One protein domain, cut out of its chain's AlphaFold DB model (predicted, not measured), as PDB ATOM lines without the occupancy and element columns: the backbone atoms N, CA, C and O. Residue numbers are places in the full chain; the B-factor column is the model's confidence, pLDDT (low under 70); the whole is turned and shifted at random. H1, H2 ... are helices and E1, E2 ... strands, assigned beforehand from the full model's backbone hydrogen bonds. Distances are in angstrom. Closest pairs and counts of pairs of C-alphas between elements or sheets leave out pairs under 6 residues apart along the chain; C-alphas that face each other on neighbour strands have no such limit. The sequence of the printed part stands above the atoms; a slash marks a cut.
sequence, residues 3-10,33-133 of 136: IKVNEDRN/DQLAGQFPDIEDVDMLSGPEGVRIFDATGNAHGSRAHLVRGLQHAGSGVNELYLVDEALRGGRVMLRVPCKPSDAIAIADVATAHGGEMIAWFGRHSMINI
ATOM      1  N   ILE A   3     -18.428  52.898  59.883       90.44
ATOM      2  CA  ILE A   3     -19.486  53.362  58.974       90.44
ATOM      3  C   ILE A   3     -18.967  54.585  58.226       90.44
ATOM      4  O   ILE A   3     -18.599  55.581  58.856       90.44
ATOM      5  N   LYS A   4     -18.935  54.500  56.898       89.88
ATOM      6  CA  LYS A   4     -18.456  55.549  55.995       89.88
ATOM      7  C   LYS A   4     -19.639  56.216  55.328       89.88
ATOM      8  O   LYS A   4     -20.398  55.564  54.622       89.88
ATOM      9  N   VAL A   5     -19.822  57.503  55.590       91.12
ATOM     10  CA  VAL A   5     -20.997  58.243  55.125       91.12
ATOM     11  C   VAL A   5     -20.633  59.001  53.866       91.12
ATOM     12  O   VAL A   5     -19.705  59.805  53.902       91.12
ATOM     13  N   ASN A   6     -21.362  58.751  52.776       88.06
ATOM     14  CA  ASN A   6     -21.204  59.466  51.512       88.06
ATOM     15  C   ASN A   6     -19.746  59.527  51.012       88.06
ATOM     16  O   ASN A   6     -19.319  60.501  50.397       88.06
ATOM     17  N   GLU A   7     -18.962  58.478  51.263       84.50
ATOM     18  CA  GLU A   7     -17.617  58.375  50.707       84.50
ATOM     19  C   GLU A   7     -17.678  57.777  49.298       84.50
ATOM     20  O   GLU A   7     -18.117  56.641  49.101       84.50
ATOM     21  N   ASP A   8     -17.177  58.522  48.310       72.75
ATOM     22  CA  ASP A   8     -16.961  58.019  46.949       72.75
ATOM     23  C   ASP A   8     -15.734  57.099  46.918       72.75
ATOM     24  O   ASP A   8     -14.627  57.463  46.509       72.75
ATOM     25  N   ARG A   9     -15.915  55.883  47.434       66.50
ATOM     26  CA  ARG A   9     -14.916  54.823  47.326       66.50
ATOM     27  C   ARG A   9     -15.070  54.197  45.946       66.50
ATOM     28  O   ARG A   9     -16.065  53.531  45.692       66.50
ATOM     29  N   ASN A  10     -14.081  54.388  45.076       53.12
ATOM     30  CA  ASN A  10     -13.969  53.741  43.765       53.12
ATOM     31  C   ASN A  10     -13.344  52.326  43.883       53.12
ATOM     32  O   ASN A  10     -12.160  52.261  44.223       53.12
ATOM     33  N   ASP A  33     -24.624  48.742  63.462       94.56
ATOM     34  CA  ASP A  33     -24.119  48.450  64.806       94.56
ATOM     35  C   ASP A  33     -24.371  46.983  65.206       94.56
ATOM     36  O   ASP A  33     -23.489  46.338  65.782       94.56
ATOM     37  N   GLN A  34     -25.520  46.406  64.833       95.25
ATOM     38  CA  GLN A  34     -25.782  44.979  65.045       95.25
ATOM     39  C   GLN A  34     -24.880  44.087  64.181       95.25
ATOM     40  O   GLN A  34     -24.347  43.091  64.679       95.25
ATOM     41  N   LEU A  35     -24.669  44.444  62.910       95.12
ATOM     42  CA  LEU A  35     -23.767  43.711  62.018       95.12
ATOM     43  C   LEU A  35     -22.336  43.682  62.567       95.12
ATOM     44  O   LEU A  35     -21.707  42.627  62.552       95.12
ATOM     45  N   ALA A  36     -21.851  44.790  63.137       90.81
ATOM     46  CA  ALA A  36     -20.523  44.853  63.752       90.81
ATOM     47  C   ALA A  36     -20.329  43.831  64.885       90.81
ATOM     48  O   ALA A  36     -19.212  43.362  65.102       90.81
ATOM     49  N   GLY A  37     -21.399  43.502  65.618       88.62
ATOM     50  CA  GLY A  37     -21.366  42.523  66.704       88.62
ATOM     51  C   GLY A  37     -21.422  41.066  66.238       88.62
ATOM     52  O   GLY A  37     -20.959  40.186  66.959       88.62
ATOM     53  N   GLN A  38     -21.983  40.803  65.053       92.25
ATOM     54  CA  GLN A  38     -22.222  39.447  64.539       92.25
ATOM     55  C   GLN A  38     -21.226  39.022  63.454       92.25
ATOM     56  O   GLN A  38     -20.926  37.837  63.326       92.25
ATOM     57  N   PHE A  39     -20.683  39.982  62.704       92.19
ATOM     58  CA  PHE A  39     -19.820  39.751  61.549       92.19
ATOM     59  C   PHE A  39     -18.498  40.517  61.715       92.19
ATOM     60  O   PHE A  39     -18.312  41.583  61.125       92.19
ATOM     61  N   PRO A  40     -17.554  39.997  62.522       86.50
ATOM     62  CA  PRO A  40     -16.308  40.699  62.839       86.50
ATOM     63  C   PRO A  40     -15.389  40.902  61.623       86.50
ATOM     64  O   PRO A  40     -14.561  41.810  61.641       86.50
ATOM     65  N   ASP A  41     -15.563  40.098  60.570       86.56
ATOM     66  CA  ASP A  41     -14.809  40.193  59.314       86.56
ATOM     67  C   ASP A  41     -15.228  41.402  58.452       86.56
ATOM     68  O   ASP A  41     -14.540  41.752  57.491       86.56
ATOM     69  N   ILE A  42     -16.348  42.062  58.776       88.25
ATOM     70  CA  ILE A  42     -16.799  43.267  58.078       88.25
ATOM     71  C   ILE A  42     -16.093  44.480  58.691       88.25
ATOM     72  O   ILE A  42     -16.436  44.985  59.765       88.25
ATOM     73  N   GLU A  43     -15.065  44.966  57.998       84.88
ATOM     74  CA  GLU A  43     -14.257  46.087  58.484       84.88
ATOM     75  C   GLU A  43     -14.931  47.445  58.264       84.88
ATOM     76  O   GLU A  43     -14.906  48.299  59.155       84.88
ATOM     77  N   ASP A  44     -15.563  47.628  57.107       87.31
ATOM     78  CA  ASP A  44     -16.194  48.870  56.677       87.31
ATOM     79  C   ASP A  44     -17.575  48.584  56.072       87.31
ATOM     80  O   ASP A  44     -17.728  47.644  55.293       87.31
ATOM     81  N   VAL A  45     -18.544  49.449  56.361       90.62
ATOM     82  CA  VAL A  45     -19.812  49.549  55.624       90.62
ATOM     83  C   VAL A  45     -19.988  50.974  55.128       90.62
ATOM     84  O   VAL A  45     -19.550  51.924  55.787       90.62
ATOM     85  N   ASP A  46     -20.638  51.130  53.981       91.00
ATOM     86  CA  ASP A  46     -20.909  52.446  53.412       91.00
ATOM     87  C   ASP A  46     -22.387  52.799  53.592       91.00
ATOM     88  O   ASP A  46     -23.265  51.964  53.380       91.00
ATOM     89  N   MET A  47     -22.655  54.044  53.966       93.56
ATOM     90  CA  MET A  47     -23.992  54.609  54.097       93.56
ATOM     91  C   MET A  47     -24.114  55.778  53.126       93.56
ATOM     92  O   MET A  47     -23.360  56.747  53.228       93.56
ATOM     93  N   LEU A  48     -25.036  55.679  52.171       91.50
ATOM     94  CA  LEU A  48     -25.319  56.738  51.208       91.50
ATOM     95  C   LEU A  48     -26.656  57.396  51.544       91.50
ATOM     96  O   LEU A  48     -27.670  56.711  51.674       91.50
ATOM     97  N   SER A  49     -26.657  58.722  51.655       91.75
ATOM     98  CA  SER A  49     -27.850  59.514  51.953       91.75
ATOM     99  C   SER A  49     -27.825  60.877  51.258       91.75
ATOM    100  O   SER A  49     -26.769  61.448  50.951       91.75
ATOM    101  N   GLY A  50     -29.019  61.409  50.998       89.00
ATOM    102  CA  GLY A  50     -29.208  62.753  50.458       89.00
ATOM    103  C   GLY A  50     -28.593  62.986  49.069       89.00
ATOM    104  O   GLY A  50     -28.229  62.046  48.355       89.00
ATOM    105  N   PRO A  51     -28.450  64.259  48.651       87.06
ATOM    106  CA  PRO A  51     -27.978  64.603  47.309       87.06
ATOM    107  C   PRO A  51     -26.572  64.085  46.996       87.06
ATOM    108  O   PRO A  51     -26.237  63.851  45.839       87.06
ATOM    109  N   GLU A  52     -25.724  63.925  48.010       86.38
ATOM    110  CA  GLU A  52     -24.393  63.362  47.829       86.38
ATOM    111  C   GLU A  52     -24.434  61.850  47.613       86.38
ATOM    112  O   GLU A  52     -23.843  61.386  46.640       86.38
ATOM    113  N   GLY A  53     -25.205  61.112  48.416       85.56
ATOM    114  CA  GLY A  53     -25.428  59.682  48.218       85.56
ATOM    115  C   GLY A  53     -26.000  59.362  46.836       85.56
ATOM    116  O   GLY A  53     -25.483  58.480  46.155       85.56
ATOM    117  N   VAL A  54     -26.975  60.149  46.363       84.44
ATOM    118  CA  VAL A  54     -27.523  60.040  44.993       84.44
ATOM    119  C   VAL A  54     -26.431  60.233  43.934       84.44
ATOM    120  O   VAL A  54     -26.333  59.458  42.983       84.44
ATOM    121  N   ARG A  55     -25.576  61.255  44.089       82.50
ATOM    122  CA  ARG A  55     -24.465  61.507  43.151       82.50
ATOM    123  C   ARG A  55     -23.422  60.391  43.155       82.50
ATOM    124  O   ARG A  55     -22.803  60.167  42.119       82.50
ATOM    125  N   ILE A  56     -23.188  59.762  44.305       80.06
ATOM    126  CA  ILE A  56     -22.224  58.665  44.454       80.06
ATOM    127  C   ILE A  56     -22.784  57.371  43.868       80.06
ATOM    128  O   ILE A  56     -22.049  56.643  43.206       80.06
ATOM    129  N   PHE A  57     -24.072  57.096  44.079       79.44
ATOM    130  CA  PHE A  57     -24.721  55.896  43.564       79.44
ATOM    131  C   PHE A  57     -24.813  55.888  42.028       79.44
ATOM    132  O   PHE A  57     -24.525  54.858  41.423       79.44
ATOM    133  N   ASP A  58     -25.152  57.029  41.406       72.62
ATOM    134  CA  ASP A  58     -25.229  57.246  39.945       72.62
ATOM    135  C   ASP A  58     -25.789  56.044  39.156       72.62
ATOM    136  O   ASP A  58     -25.116  55.452  38.305       72.62
ATOM    137  N   ALA A  59     -27.062  55.708  39.386       64.12
ATOM    138  CA  ALA A  59     -27.732  54.605  38.689       64.12
ATOM    139  C   ALA A  59     -27.838  54.787  37.163       64.12
ATOM    140  O   ALA A  59     -28.161  53.839  36.449       64.12
ATOM    141  N   THR A  60     -27.573  55.989  36.643       62.09
ATOM    142  CA  THR A  60     -27.615  56.275  35.200       62.09
ATOM    143  C   THR A  60     -26.274  56.060  34.503       62.09
ATOM    144  O   THR A  60     -26.234  55.971  33.277       62.09
ATOM    145  N   GLY A  61     -25.171  55.976  35.258       58.84
ATOM    146  CA  GLY A  61     -23.815  55.834  34.725       58.84
ATOM    147  C   GLY A  61     -23.369  56.989  33.817       58.84
ATOM    148  O   GLY A  61     -22.423  56.821  33.044       58.84
ATOM    149  N   ASN A  62     -24.058  58.137  33.866       52.97
ATOM    150  CA  ASN A  62     -23.811  59.290  32.997       52.97
ATOM    151  C   ASN A  62     -22.634  60.155  33.476       52.97
ATOM    152  O   ASN A  62     -22.159  61.012  32.726       52.97
ATOM    153  N   ALA A  63     -22.136  59.956  34.701       52.50
ATOM    154  CA  ALA A  63     -20.916  60.620  35.133       52.50
ATOM    155  C   ALA A  63     -19.686  59.965  34.476       52.50
ATOM    156  O   ALA A  63     -19.409  58.778  34.651       52.50
ATOM    157  N   HIS A  64     -18.905  60.757  33.735       45.28
ATOM    158  CA  HIS A  64     -17.639  60.314  33.149       45.28
ATOM    159  C   HIS A  64     -16.651  59.876  34.249       45.28
ATOM    160  O   HIS A  64     -16.207  60.692  35.055       45.28
ATOM    161  N   GLY A  65     -16.311  58.580  34.277       51.88
ATOM    162  CA  GLY A  65     -15.388  57.963  35.236       51.88
ATOM    163  C   GLY A  65     -15.714  56.490  35.507       51.88
ATOM    164  O   GLY A  65     -16.559  55.896  34.837       51.88
ATOM    165  N   SER A  66     -15.077  55.902  36.525       48.56
ATOM    166  CA  SER A  66     -15.268  54.518  37.017       48.56
ATOM    167  C   SER A  66     -16.720  54.132  37.377       48.56
ATOM    168  O   SER A  66     -17.004  52.966  37.645       48.56
ATOM    169  N   ARG A  67     -17.642  55.096  37.317       52.72
ATOM    170  CA  ARG A  67     -19.082  55.031  37.604       52.72
ATOM    171  C   ARG A  67     -19.905  54.355  36.502       52.72
ATOM    172  O   ARG A  67     -20.927  53.749  36.786       52.72
ATOM    173  N   ALA A  68     -19.421  54.312  35.259       51.22
ATOM    174  CA  ALA A  68     -20.107  53.598  34.174       51.22
ATOM    175  C   ALA A  68     -20.062  52.058  34.316       51.22
ATOM    176  O   ALA A  68     -20.788  51.348  33.619       51.22
ATOM    177  N   HIS A  69     -19.207  51.521  35.193       53.94
ATOM    178  CA  HIS A  69     -19.112  50.077  35.431       53.94
ATOM    179  C   HIS A  69     -20.275  49.538  36.277       53.94
ATOM    180  O   HIS A  69     -20.609  48.367  36.100       53.94
ATOM    181  N   LEU A  70     -20.926  50.406  37.079       57.41
ATOM    182  CA  LEU A  70     -22.111  50.104  37.894       57.41
ATOM    183  C   LEU A  70     -23.204  49.429  37.054       57.41
ATOM    184  O   LEU A  70     -23.550  48.250  37.139       57.41
ATOM    185  N   VAL A  71     -23.713  50.233  36.136       56.16
ATOM    186  CA  VAL A  71     -24.852  49.871  35.307       56.16
ATOM    187  C   VAL A  71     -24.466  48.756  34.329       56.16
ATOM    188  O   VAL A  71     -25.257  47.856  34.064       56.16
ATOM    189  N   ARG A  72     -23.220  48.756  33.832       57.91
ATOM    190  CA  ARG A  72     -22.737  47.770  32.847       57.91
ATOM    191  C   ARG A  72     -22.552  46.367  33.425       57.91
ATOM    192  O   ARG A  72     -22.840  45.399  32.727       57.91
ATOM    193  N   GLY A  73     -22.088  46.240  34.672       56.56
ATOM    194  CA  GLY A  73     -21.946  44.940  35.336       56.56
ATOM    195  C   GLY A  73     -23.300  44.263  35.561       56.56
ATOM    196  O   GLY A  73     -23.455  43.076  35.280       56.56
ATOM    197  N   LEU A  74     -24.309  45.039  35.971       57.91
ATOM    198  CA  LEU A  74     -25.666  44.531  36.185       57.91
ATOM    199  C   LEU A  74     -26.446  44.281  34.893       57.91
ATOM    200  O   LEU A  74     -27.245  43.348  34.854       57.91
ATOM    201  N   GLN A  75     -26.198  45.048  33.825       58.03
ATOM    202  CA  GLN A  75     -26.764  44.751  32.501       58.03
ATOM    203  C   GLN A  75     -26.408  43.329  32.036       58.03
ATOM    204  O   GLN A  75     -27.203  42.698  31.343       58.03
ATOM    205  N   HIS A  76     -25.252  42.794  32.449       55.28
ATOM    206  CA  HIS A  76     -24.848  41.423  32.134       55.28
ATOM    207  C   HIS A  76     -25.489  40.362  33.050       55.28
ATOM    208  O   HIS A  76     -25.580  39.201  32.662       55.28
ATOM    209  N   ALA A  77     -25.965  40.749  34.239       55.72
ATOM    210  CA  ALA A  77     -26.629  39.861  35.200       55.72
ATOM    211  C   ALA A  77     -28.136  39.655  34.917       55.72
ATOM    212  O   ALA A  77     -28.799  38.911  35.633       55.72
ATOM    213  N   GLY A  78     -28.677  40.275  33.861       51.53
ATOM    214  CA  GLY A  78     -29.944  39.878  33.233       51.53
ATOM    215  C   GLY A  78     -31.240  40.467  33.805       51.53
ATOM    216  O   GLY A  78     -32.273  40.312  33.158       51.53
ATOM    217  N   SER A  79     -31.232  41.169  34.946       54.28
ATOM    218  CA  SER A  79     -32.469  41.776  35.490       54.28
ATOM    219  C   SER A  79     -32.314  42.986  36.421       54.28
ATOM    220  O   SER A  79     -33.259  43.755  36.539       54.28
ATOM    221  N   GLY A  80     -31.147  43.228  37.027       58.69
ATOM    222  CA  GLY A  80     -31.010  44.193  38.135       58.69
ATOM    223  C   GLY A  80     -31.044  45.689  37.804       58.69
ATOM    224  O   GLY A  80     -30.787  46.520  38.673       58.69
ATOM    225  N   VAL A  81     -31.328  46.065  36.555       64.19
ATOM    226  CA  VAL A  81     -31.402  47.481  36.149       64.19
ATOM    227  C   VAL A  81     -32.605  48.178  36.798       64.19
ATOM    228  O   VAL A  81     -32.515  49.359  37.128       64.19
ATOM    229  N   ASN A  82     -33.708  47.456  37.013       70.62
ATOM    230  CA  ASN A  82     -34.906  48.020  37.631       70.62
ATOM    231  C   ASN A  82     -34.698  48.273  39.133       70.62
ATOM    232  O   ASN A  82     -35.047  49.336  39.633       70.62
ATOM    233  N   GLU A  83     -34.055  47.343  39.841       73.19
ATOM    234  CA  GLU A  83     -33.728  47.476  41.262       73.19
ATOM    235  C   GLU A  83     -32.803  48.669  41.533       73.19
ATOM    236  O   GLU A  83     -33.055  49.433  42.460       73.19
ATOM    237  N   LEU A  84     -31.778  48.897  40.701       76.00
ATOM    238  CA  LEU A  84     -30.931  50.087  40.850       76.00
ATOM    239  C   LEU A  84     -31.720  51.383  40.652       76.00
ATOM    240  O   LEU A  84     -31.478  52.354  41.360       76.00
ATOM    241  N   TYR A  85     -32.666  51.411  39.713       79.31
ATOM    242  CA  TYR A  85     -33.510  52.588  39.521       79.31
ATOM    243  C   TYR A  85     -34.382  52.861  40.754       79.31
ATOM    244  O   TYR A  85     -34.465  54.004  41.194       79.31
ATOM    245  N   LEU A  86     -34.960  51.818  41.358       82.44
ATOM    246  CA  LEU A  86     -35.748  51.943  42.589       82.44
ATOM    247  C   LEU A  86     -34.905  52.450  43.768       82.44
ATOM    248  O   LEU A  86     -35.367  53.286  44.542       82.44
ATOM    249  N   VAL A  87     -33.653  52.001  43.882       84.25
ATOM    250  CA  VAL A  87     -32.719  52.490  44.910       84.25
ATOM    251  C   VAL A  87     -32.329  53.953  44.659       84.25
ATOM    252  O   VAL A  87     -32.286  54.740  45.603       84.25
ATOM    253  N   ASP A  88     -32.092  54.358  43.405       85.44
ATOM    254  CA  ASP A  88     -31.823  55.762  43.052       85.44
ATOM    255  C   ASP A  88     -33.023  56.659  43.373       85.44
ATOM    256  O   ASP A  88     -32.862  57.718  43.982       85.44
ATOM    257  N   GLU A  89     -34.231  56.216  43.021       87.62
ATOM    258  CA  GLU A  89     -35.477  56.911  43.339       87.62
ATOM    259  C   GLU A  89     -35.675  57.039  44.855       87.62
ATOM    260  O   GLU A  89     -35.977  58.127  45.348       87.62
ATOM    261  N   ALA A  90     -35.414  55.972  45.611       88.94
ATOM    262  CA  ALA A  90     -35.467  55.980  47.066       88.94
ATOM    263  C   ALA A  90     -34.489  56.992  47.681       88.94
ATOM    264  O   ALA A  90     -34.890  57.817  48.506       88.94
ATOM    265  N   LEU A  91     -33.225  56.981  47.246       89.50
ATOM    266  CA  LEU A  91     -32.211  57.936  47.701       89.50
ATOM    267  C   LEU A  91     -32.605  59.383  47.360       89.50
ATOM    268  O   LEU A  91     -32.457  60.280  48.192       89.50
ATOM    269  N   ARG A  92     -33.161  59.627  46.164       89.38
ATOM    270  CA  ARG A  92     -33.709  60.944  45.784       89.38
ATOM    271  C   ARG A  92     -34.895  61.355  46.650       89.38
ATOM    272  O   ARG A  92     -35.062  62.545  46.904       89.38
ATOM    273  N   GLY A  93     -35.683  60.387  47.110       91.75
ATOM    274  CA  GLY A  93     -36.768  60.561  48.073       91.75
ATOM    275  C   GLY A  93     -36.307  60.824  49.511       91.75
ATOM    276  O   GLY A  93     -37.152  61.036  50.376       91.75
ATOM    277  N   GLY A  94     -34.996  60.838  49.777       92.50
ATOM    278  CA  GLY A  94     -34.425  61.090  51.103       92.50
ATOM    279  C   GLY A  94     -34.199  59.836  51.949       92.50
ATOM    280  O   GLY A  94     -33.789  59.967  53.099       92.50
ATOM    281  N   ARG A  95     -34.430  58.641  51.387       95.88
ATOM    282  CA  ARG A  95     -34.111  57.361  52.033       95.88
ATOM    283  C   ARG A  95     -32.598  57.136  52.061       95.88
ATOM    284  O   ARG A  95     -31.826  57.862  51.428       95.88
ATOM    285  N   VAL A  96     -32.171  56.121  52.802       96.00
ATOM    286  CA  VAL A  96     -30.764  55.840  53.097       96.00
ATOM    287  C   VAL A  96     -30.402  54.454  52.600       96.00
ATOM    288  O   VAL A  96     -31.092  53.491  52.898       96.00
ATOM    289  N   MET A  97     -29.299  54.325  51.869       93.56
ATOM    290  CA  MET A  97     -28.791  53.023  51.439       93.56
ATOM    291  C   MET A  97     -27.609  52.611  52.314       93.56
ATOM    292  O   MET A  97     -26.642  53.362  52.440       93.56
ATOM    293  N   LEU A  98     -27.649  51.395  52.852       93.75
ATOM    294  CA  LEU A  98     -26.499  50.732  53.456       93.75
ATOM    295  C   LEU A  98     -25.908  49.733  52.460       93.75
ATOM    296  O   LEU A  98     -26.630  48.954  51.838       93.75
ATOM    297  N   ARG A  99     -24.584  49.734  52.340       91.19
ATOM    298  CA  ARG A  99     -23.816  48.792  51.531       91.19
ATOM    299  C   ARG A  99     -22.844  48.033  52.417       91.19
ATOM    300  O   ARG A  99     -21.996  48.629  53.081       91.19
ATOM    301  N   VAL A 100     -22.966  46.713  52.394       92.12
ATOM    302  CA  VAL A 100     -22.277  45.806  53.308       92.12
ATOM    303  C   VAL A 100     -21.451  44.805  52.499       92.12
ATOM    304  O   VAL A 100     -22.034  43.984  51.790       92.12
ATOM    305  N   PRO A 101     -20.110  44.833  52.576       90.75
ATOM    306  CA  PRO A 101     -19.275  43.782  52.001       90.75
ATOM    307  C   PRO A 101     -19.569  42.432  52.657       90.75
ATOM    308  O   PRO A 101     -19.494  42.313  53.879       90.75
ATOM    309  N   CYS A 102     -19.899  41.413  51.864       90.31
ATOM    310  CA  CYS A 102     -20.172  40.078  52.377       90.31
ATOM    311  C   CYS A 102     -20.039  38.961  51.337       90.31
ATOM    312  O   CYS A 102     -20.322  39.110  50.144       90.31
ATOM    313  N   LYS A 103     -19.650  37.783  51.834       88.69
ATOM    314  CA  LYS A 103     -19.631  36.548  51.051       88.69
ATOM    315  C   LYS A 103     -21.066  36.070  50.787       88.69
ATOM    316  O   LYS A 103     -21.949  36.318  51.610       88.69
ATOM    317  N   PRO A 104     -21.298  35.283  49.719       87.38
ATOM    318  CA  PRO A 104     -22.621  34.722  49.437       87.38
ATOM    319  C   PRO A 104     -23.199  33.901  50.602       87.38
ATOM    320  O   PRO A 104     -24.410  33.886  50.795       87.38
ATOM    321  N   SER A 105     -22.344  33.231  51.387       90.25
ATOM    322  CA  SER A 105     -22.749  32.438  52.558       90.25
ATOM    323  C   SER A 105     -23.390  33.269  53.667       90.25
ATOM    324  O   SER A 105     -24.199  32.740  54.424       90.25
ATOM    325  N   ASP A 106     -23.040  34.552  53.748       92.56
ATOM    326  CA  ASP A 106     -23.428  35.435  54.848       92.56
ATOM    327  C   ASP A 106     -24.579  36.363  54.430       92.56
ATOM    328  O   ASP A 106     -25.227  36.975  55.276       92.56
ATOM    329  N   ALA A 107     -24.867  36.445  53.124       91.69
ATOM    330  CA  ALA A 107     -25.830  37.375  52.543       91.69
ATOM    331  C   ALA A 107     -27.235  37.256  53.154       91.69
ATOM    332  O   ALA A 107     -27.845  38.277  53.450       91.69
ATOM    333  N   ILE A 108     -27.730  36.034  53.389       93.56
ATOM    334  CA  ILE A 108     -29.055  35.822  53.999       93.56
ATOM    335  C   ILE A 108     -29.077  36.308  55.450       93.56
ATOM    336  O   ILE A 108     -29.955  37.074  55.819       93.56
ATOM    337  N   ALA A 109     -28.078  35.947  56.258       94.81
ATOM    338  CA  ALA A 109     -28.035  36.366  57.658       94.81
ATOM    339  C   ALA A 109     -27.886  37.893  57.798       94.81
ATOM    340  O   ALA A 109     -28.481  38.506  58.680       94.81
ATOM    341  N   ILE A 110     -27.129  38.528  56.902       95.56
ATOM    342  CA  ILE A 110     -27.003  39.989  56.850       95.56
ATOM    343  C   ILE A 110     -28.319  40.636  56.397       95.56
ATOM    344  O   ILE A 110     -28.713  41.660  56.957       95.56
ATOM    345  N   ALA A 111     -29.019  40.043  55.426       95.38
ATOM    346  CA  ALA A 111     -30.342  40.492  55.002       95.38
ATOM    347  C   ALA A 111     -31.377  40.394  56.128       95.38
ATOM    348  O   ALA A 111     -32.182  41.310  56.286       95.38
ATOM    349  N   ASP A 112     -31.330  39.336  56.941       96.25
ATOM    350  CA  ASP A 112     -32.211  39.174  58.100       96.25
ATOM    351  C   ASP A 112     -31.984  40.298  59.120       96.25
ATOM    352  O   ASP A 112     -32.942  40.882  59.630       96.25
ATOM    353  N   VAL A 113     -30.720  40.662  59.378       96.81
ATOM    354  CA  VAL A 113     -30.394  41.817  60.227       96.81
ATOM    355  C   VAL A 113     -30.925  43.107  59.610       96.81
ATOM    356  O   VAL A 113     -31.584  43.874  60.304       96.81
ATOM    357  N   ALA A 114     -30.684  43.349  58.320       96.38
ATOM    358  CA  ALA A 114     -31.191  44.545  57.654       96.38
ATOM    359  C   ALA A 114     -32.724  44.635  57.747       96.38
ATOM    360  O   ALA A 114     -33.246  45.656  58.188       96.38
ATOM    361  N   THR A 115     -33.433  43.549  57.435       96.75
ATOM    362  CA  THR A 115     -34.901  43.455  57.501       96.75
ATOM    363  C   THR A 115     -35.418  43.726  58.914       96.75
ATOM    364  O   THR A 115     -36.349  44.508  59.092       96.75
ATOM    365  N   ALA A 116     -34.778  43.158  59.943       96.88
ATOM    366  CA  ALA A 116     -35.160  43.375  61.341       96.88
ATOM    367  C   ALA A 116     -35.063  44.848  61.787       96.88
ATOM    368  O   ALA A 116     -35.724  45.242  62.749       96.88
ATOM    369  N   HIS A 117     -34.272  45.660  61.081       96.69
ATOM    370  CA  HIS A 117     -34.119  47.102  61.308       96.69
ATOM    371  C   HIS A 117     -34.883  47.964  60.291       96.69
ATOM    372  O   HIS A 117     -34.660  49.171  60.219       96.69
ATOM    373  N   GLY A 118     -35.806  47.373  59.525       95.56
ATOM    374  CA  GLY A 118     -36.634  48.083  58.543       95.56
ATOM    375  C   GLY A 118     -35.981  48.247  57.170       95.56
ATOM    376  O   GLY A 118     -36.365  49.131  56.412       95.56
ATOM    377  N   GLY A 119     -34.974  47.430  56.863       94.50
ATOM    378  CA  GLY A 119     -34.351  47.379  55.550       94.50
ATOM    379  C   GLY A 119     -35.286  46.779  54.501       94.50
ATOM    380  O   GLY A 119     -35.872  45.717  54.698       94.50
ATOM    381  N   GLU A 120     -35.365  47.446  53.360       92.56
ATOM    382  CA  GLU A 120     -36.123  47.057  52.176       92.56
ATOM    383  C   GLU A 120     -35.209  47.024  50.944       92.56
ATOM    384  O   GLU A 120     -34.043  47.423  51.001       92.56
ATOM    385  N   MET A 121     -35.749  46.574  49.803       88.81
ATOM    386  CA  MET A 121     -35.025  46.517  48.521       88.81
ATOM    387  C   MET A 121     -33.657  45.834  48.665       88.81
ATOM    388  O   MET A 121     -32.631  46.334  48.199       88.81
ATOM    389  N   ILE A 122     -33.650  44.698  49.366       91.31
ATOM    390  CA  ILE A 122     -32.425  44.008  49.745       91.31
ATOM    391  C   ILE A 122     -31.939  43.151  48.581       91.31
ATOM    392  O   ILE A 122     -32.651  42.286  48.069       91.31
ATOM    393  N   ALA A 123     -30.692  43.361  48.174       88.31
ATOM    394  CA  ALA A 123     -30.083  42.572  47.115       88.31
ATOM    395  C   ALA A 123     -28.609  42.311  47.399       88.31
ATOM    396  O   ALA A 123     -27.868  43.205  47.803       88.31
ATOM    397  N   TRP A 124     -28.174  41.083  47.137       88.44
ATOM    398  CA  TRP A 124     -26.760  40.736  47.097       88.44
ATOM    399  C   TRP A 124     -26.254  40.720  45.654       88.44
ATOM    400  O   TRP A 124     -26.872  40.119  44.767       88.44
ATOM    401  N   PHE A 125     -25.106  41.355  45.429       81.69
ATOM    402  CA  PHE A 125     -24.429  41.432  44.142       81.69
ATOM    403  C   PHE A 125     -23.159  40.588  44.152       81.69
ATOM    404  O   PHE A 125     -22.162  40.908  44.799       81.69
ATOM    405  N   GLY A 126     -23.184  39.515  43.373       77.19
ATOM    406  CA  GLY A 126     -22.024  38.697  43.065       77.19
ATOM    407  C   GLY A 126     -21.346  39.119  41.771       77.19
ATOM    408  O   GLY A 126     -21.882  39.882  40.969       77.19
ATOM    409  N   ARG A 127     -20.169  38.536  41.515       72.44
ATOM    410  CA  ARG A 127     -19.385  38.772  40.288       72.44
ATOM    411  C   ARG A 127     -20.153  38.585  38.983       72.44
ATOM    412  O   ARG A 127     -19.910  39.285  38.001       72.44
ATOM    413  N   HIS A 128     -21.063  37.622  38.976       70.19
ATOM    414  CA  HIS A 128     -21.794  37.195  37.787       70.19
ATOM    415  C   HIS A 128     -23.278  36.945  38.073       70.19
ATOM    416  O   HIS A 128     -23.963  36.318  37.271       70.19
ATOM    417  N   SER A 129     -23.771  37.379  39.231       71.44
ATOM    418  CA  SER A 129     -25.134  37.109  39.668       71.44
ATOM    419  C   SER A 129     -25.642  38.223  40.567       71.44
ATOM    420  O   SER A 129     -24.874  38.914  41.229       71.44
ATOM    421  N   MET A 130     -26.957  38.372  40.596       75.31
ATOM    422  CA  MET A 130     -27.658  39.183  41.576       75.31
ATOM    423  C   MET A 130     -28.725  38.304  42.211       75.31
ATOM    424  O   MET A 130     -29.407  37.555  41.509       75.31
ATOM    425  N   ILE A 131     -28.855  38.389  43.528       81.44
ATOM    426  CA  ILE A 131     -29.881  37.676  44.281       81.44
ATOM    427  C   ILE A 131     -30.695  38.730  45.020       81.44
ATOM    428  O   ILE A 131     -30.182  39.385  45.925       81.44
ATOM    429  N   ASN A 132     -31.951  38.905  44.608       81.31
ATOM    430  CA  ASN A 132     -32.917  39.690  45.367       81.31
ATOM    431  C   ASN A 132     -33.345  38.863  46.585       81.31
ATOM    432  O   ASN A 132     -33.698  37.687  46.440       81.31
ATOM    433  N   ILE A 133     -33.254  39.456  47.770       83.56
ATOM    434  CA  ILE A 133     -33.618  38.821  49.030       83.56
ATOM    435  C   ILE A 133     -34.896  39.515  49.506       83.56
ATOM    436  O   ILE A 133     -34.844  40.694  49.856       83.56
TER     437      ILE A 133
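This is residues 3 to 10 and 33 to 133 of the 136 residues of an uncharacterized protein of Branchiibius sp. NY16-3462-2 (UniProt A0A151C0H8). Two small sheets, E1-E2-E3 and the hairpin E4-E5, form a strand core between two groups of helices: H2 and H4 pack on one side, with H3 at the far end of H4, and H5 with the short H1 lies on the other. E3 of the one sheet and E4 of the other are near each other, with 9 pairs of C-alphas within 10 A and no pair within 8 A. The printed part has 109 residues, with five named helices and five named strands in the order E1 H1 E2 H2 H3 H4 E3 H5 E4 E5. The three-strand sheet, in the order E1 E2 E3, is mixed, E4 and E5 are antiparallel, and the class is mixed, helices and strands. The whole is compact, with a radius of gyration of the C-alphas of 13.6 A and spans of 38 by 28 by 23 A.

E1, residues 3 to 5, begins at C-alpha 3 (-19.486, 53.362, 58.974). After the cut come H1, residues 33 to 38, E2, residues 44 to 49, 16.5 A long, and H2, residues 50 to 57, 10.7 A. H3 is residues 68 to 76, 13.2 A, and H4 residues 81 to 92, 16.7 A, ending at C-alpha 92 (-33.709, 60.944, 45.784). E3, residues 96 to 101, spans 16.7 A, H5, residues 107 to 116, 14.2 A, and E4, residues 120 to 125, 15.3 A. E5, residues 130 to 132, ends at C-alpha 132 (-32.917, 39.690, 45.367).

E1 and E2 are parallel, with N 4 and O 45 2.9 A apart. E2 and E3 are antiparallel, with N 48 and O 97 2.8 A apart. H2 and H4 on one face of this sheet make two layers, helices over one face. H2 touches H4 at residues 88 to 92 alone, at a shallow tilt of 25 degrees, opposite ways; the closest C-alphas, of Val 54 and Leu 91, are 5.8 A apart. H3 and H4 only just touch, with 3 pairs of C-alphas within 8 A, only at the corner by their link. In the hairpin E4 and E5, N 124 and O 131 are 2.9 A apart. The closest C-alphas of H5 and E4, of Ala 107 and Trp 124, are 6.5 A apart. H1 and H5 only just touch, with 3 pairs within 8 A, and both only graze the sheet E1 E2 E3. Every O i to N i+4 pair is within hydrogen-bond range in H2, H4 and H5; H1 has 1 of 2 and H3 2 of 5, with 2 of 6 O i to N i+3 pairs.

The C-alphas farthest apart, of Gly 37 and His 64, are 38.2 A apart. Residues 11 to 32 are not printed, and C-alphas 10 and 33 are 24.0 A apart across this cut. Of the links that are printed whole, none is long. Mean pLDDT of the printed part is 80.6; residues 9 to 10 and 59 to 81 are under 70.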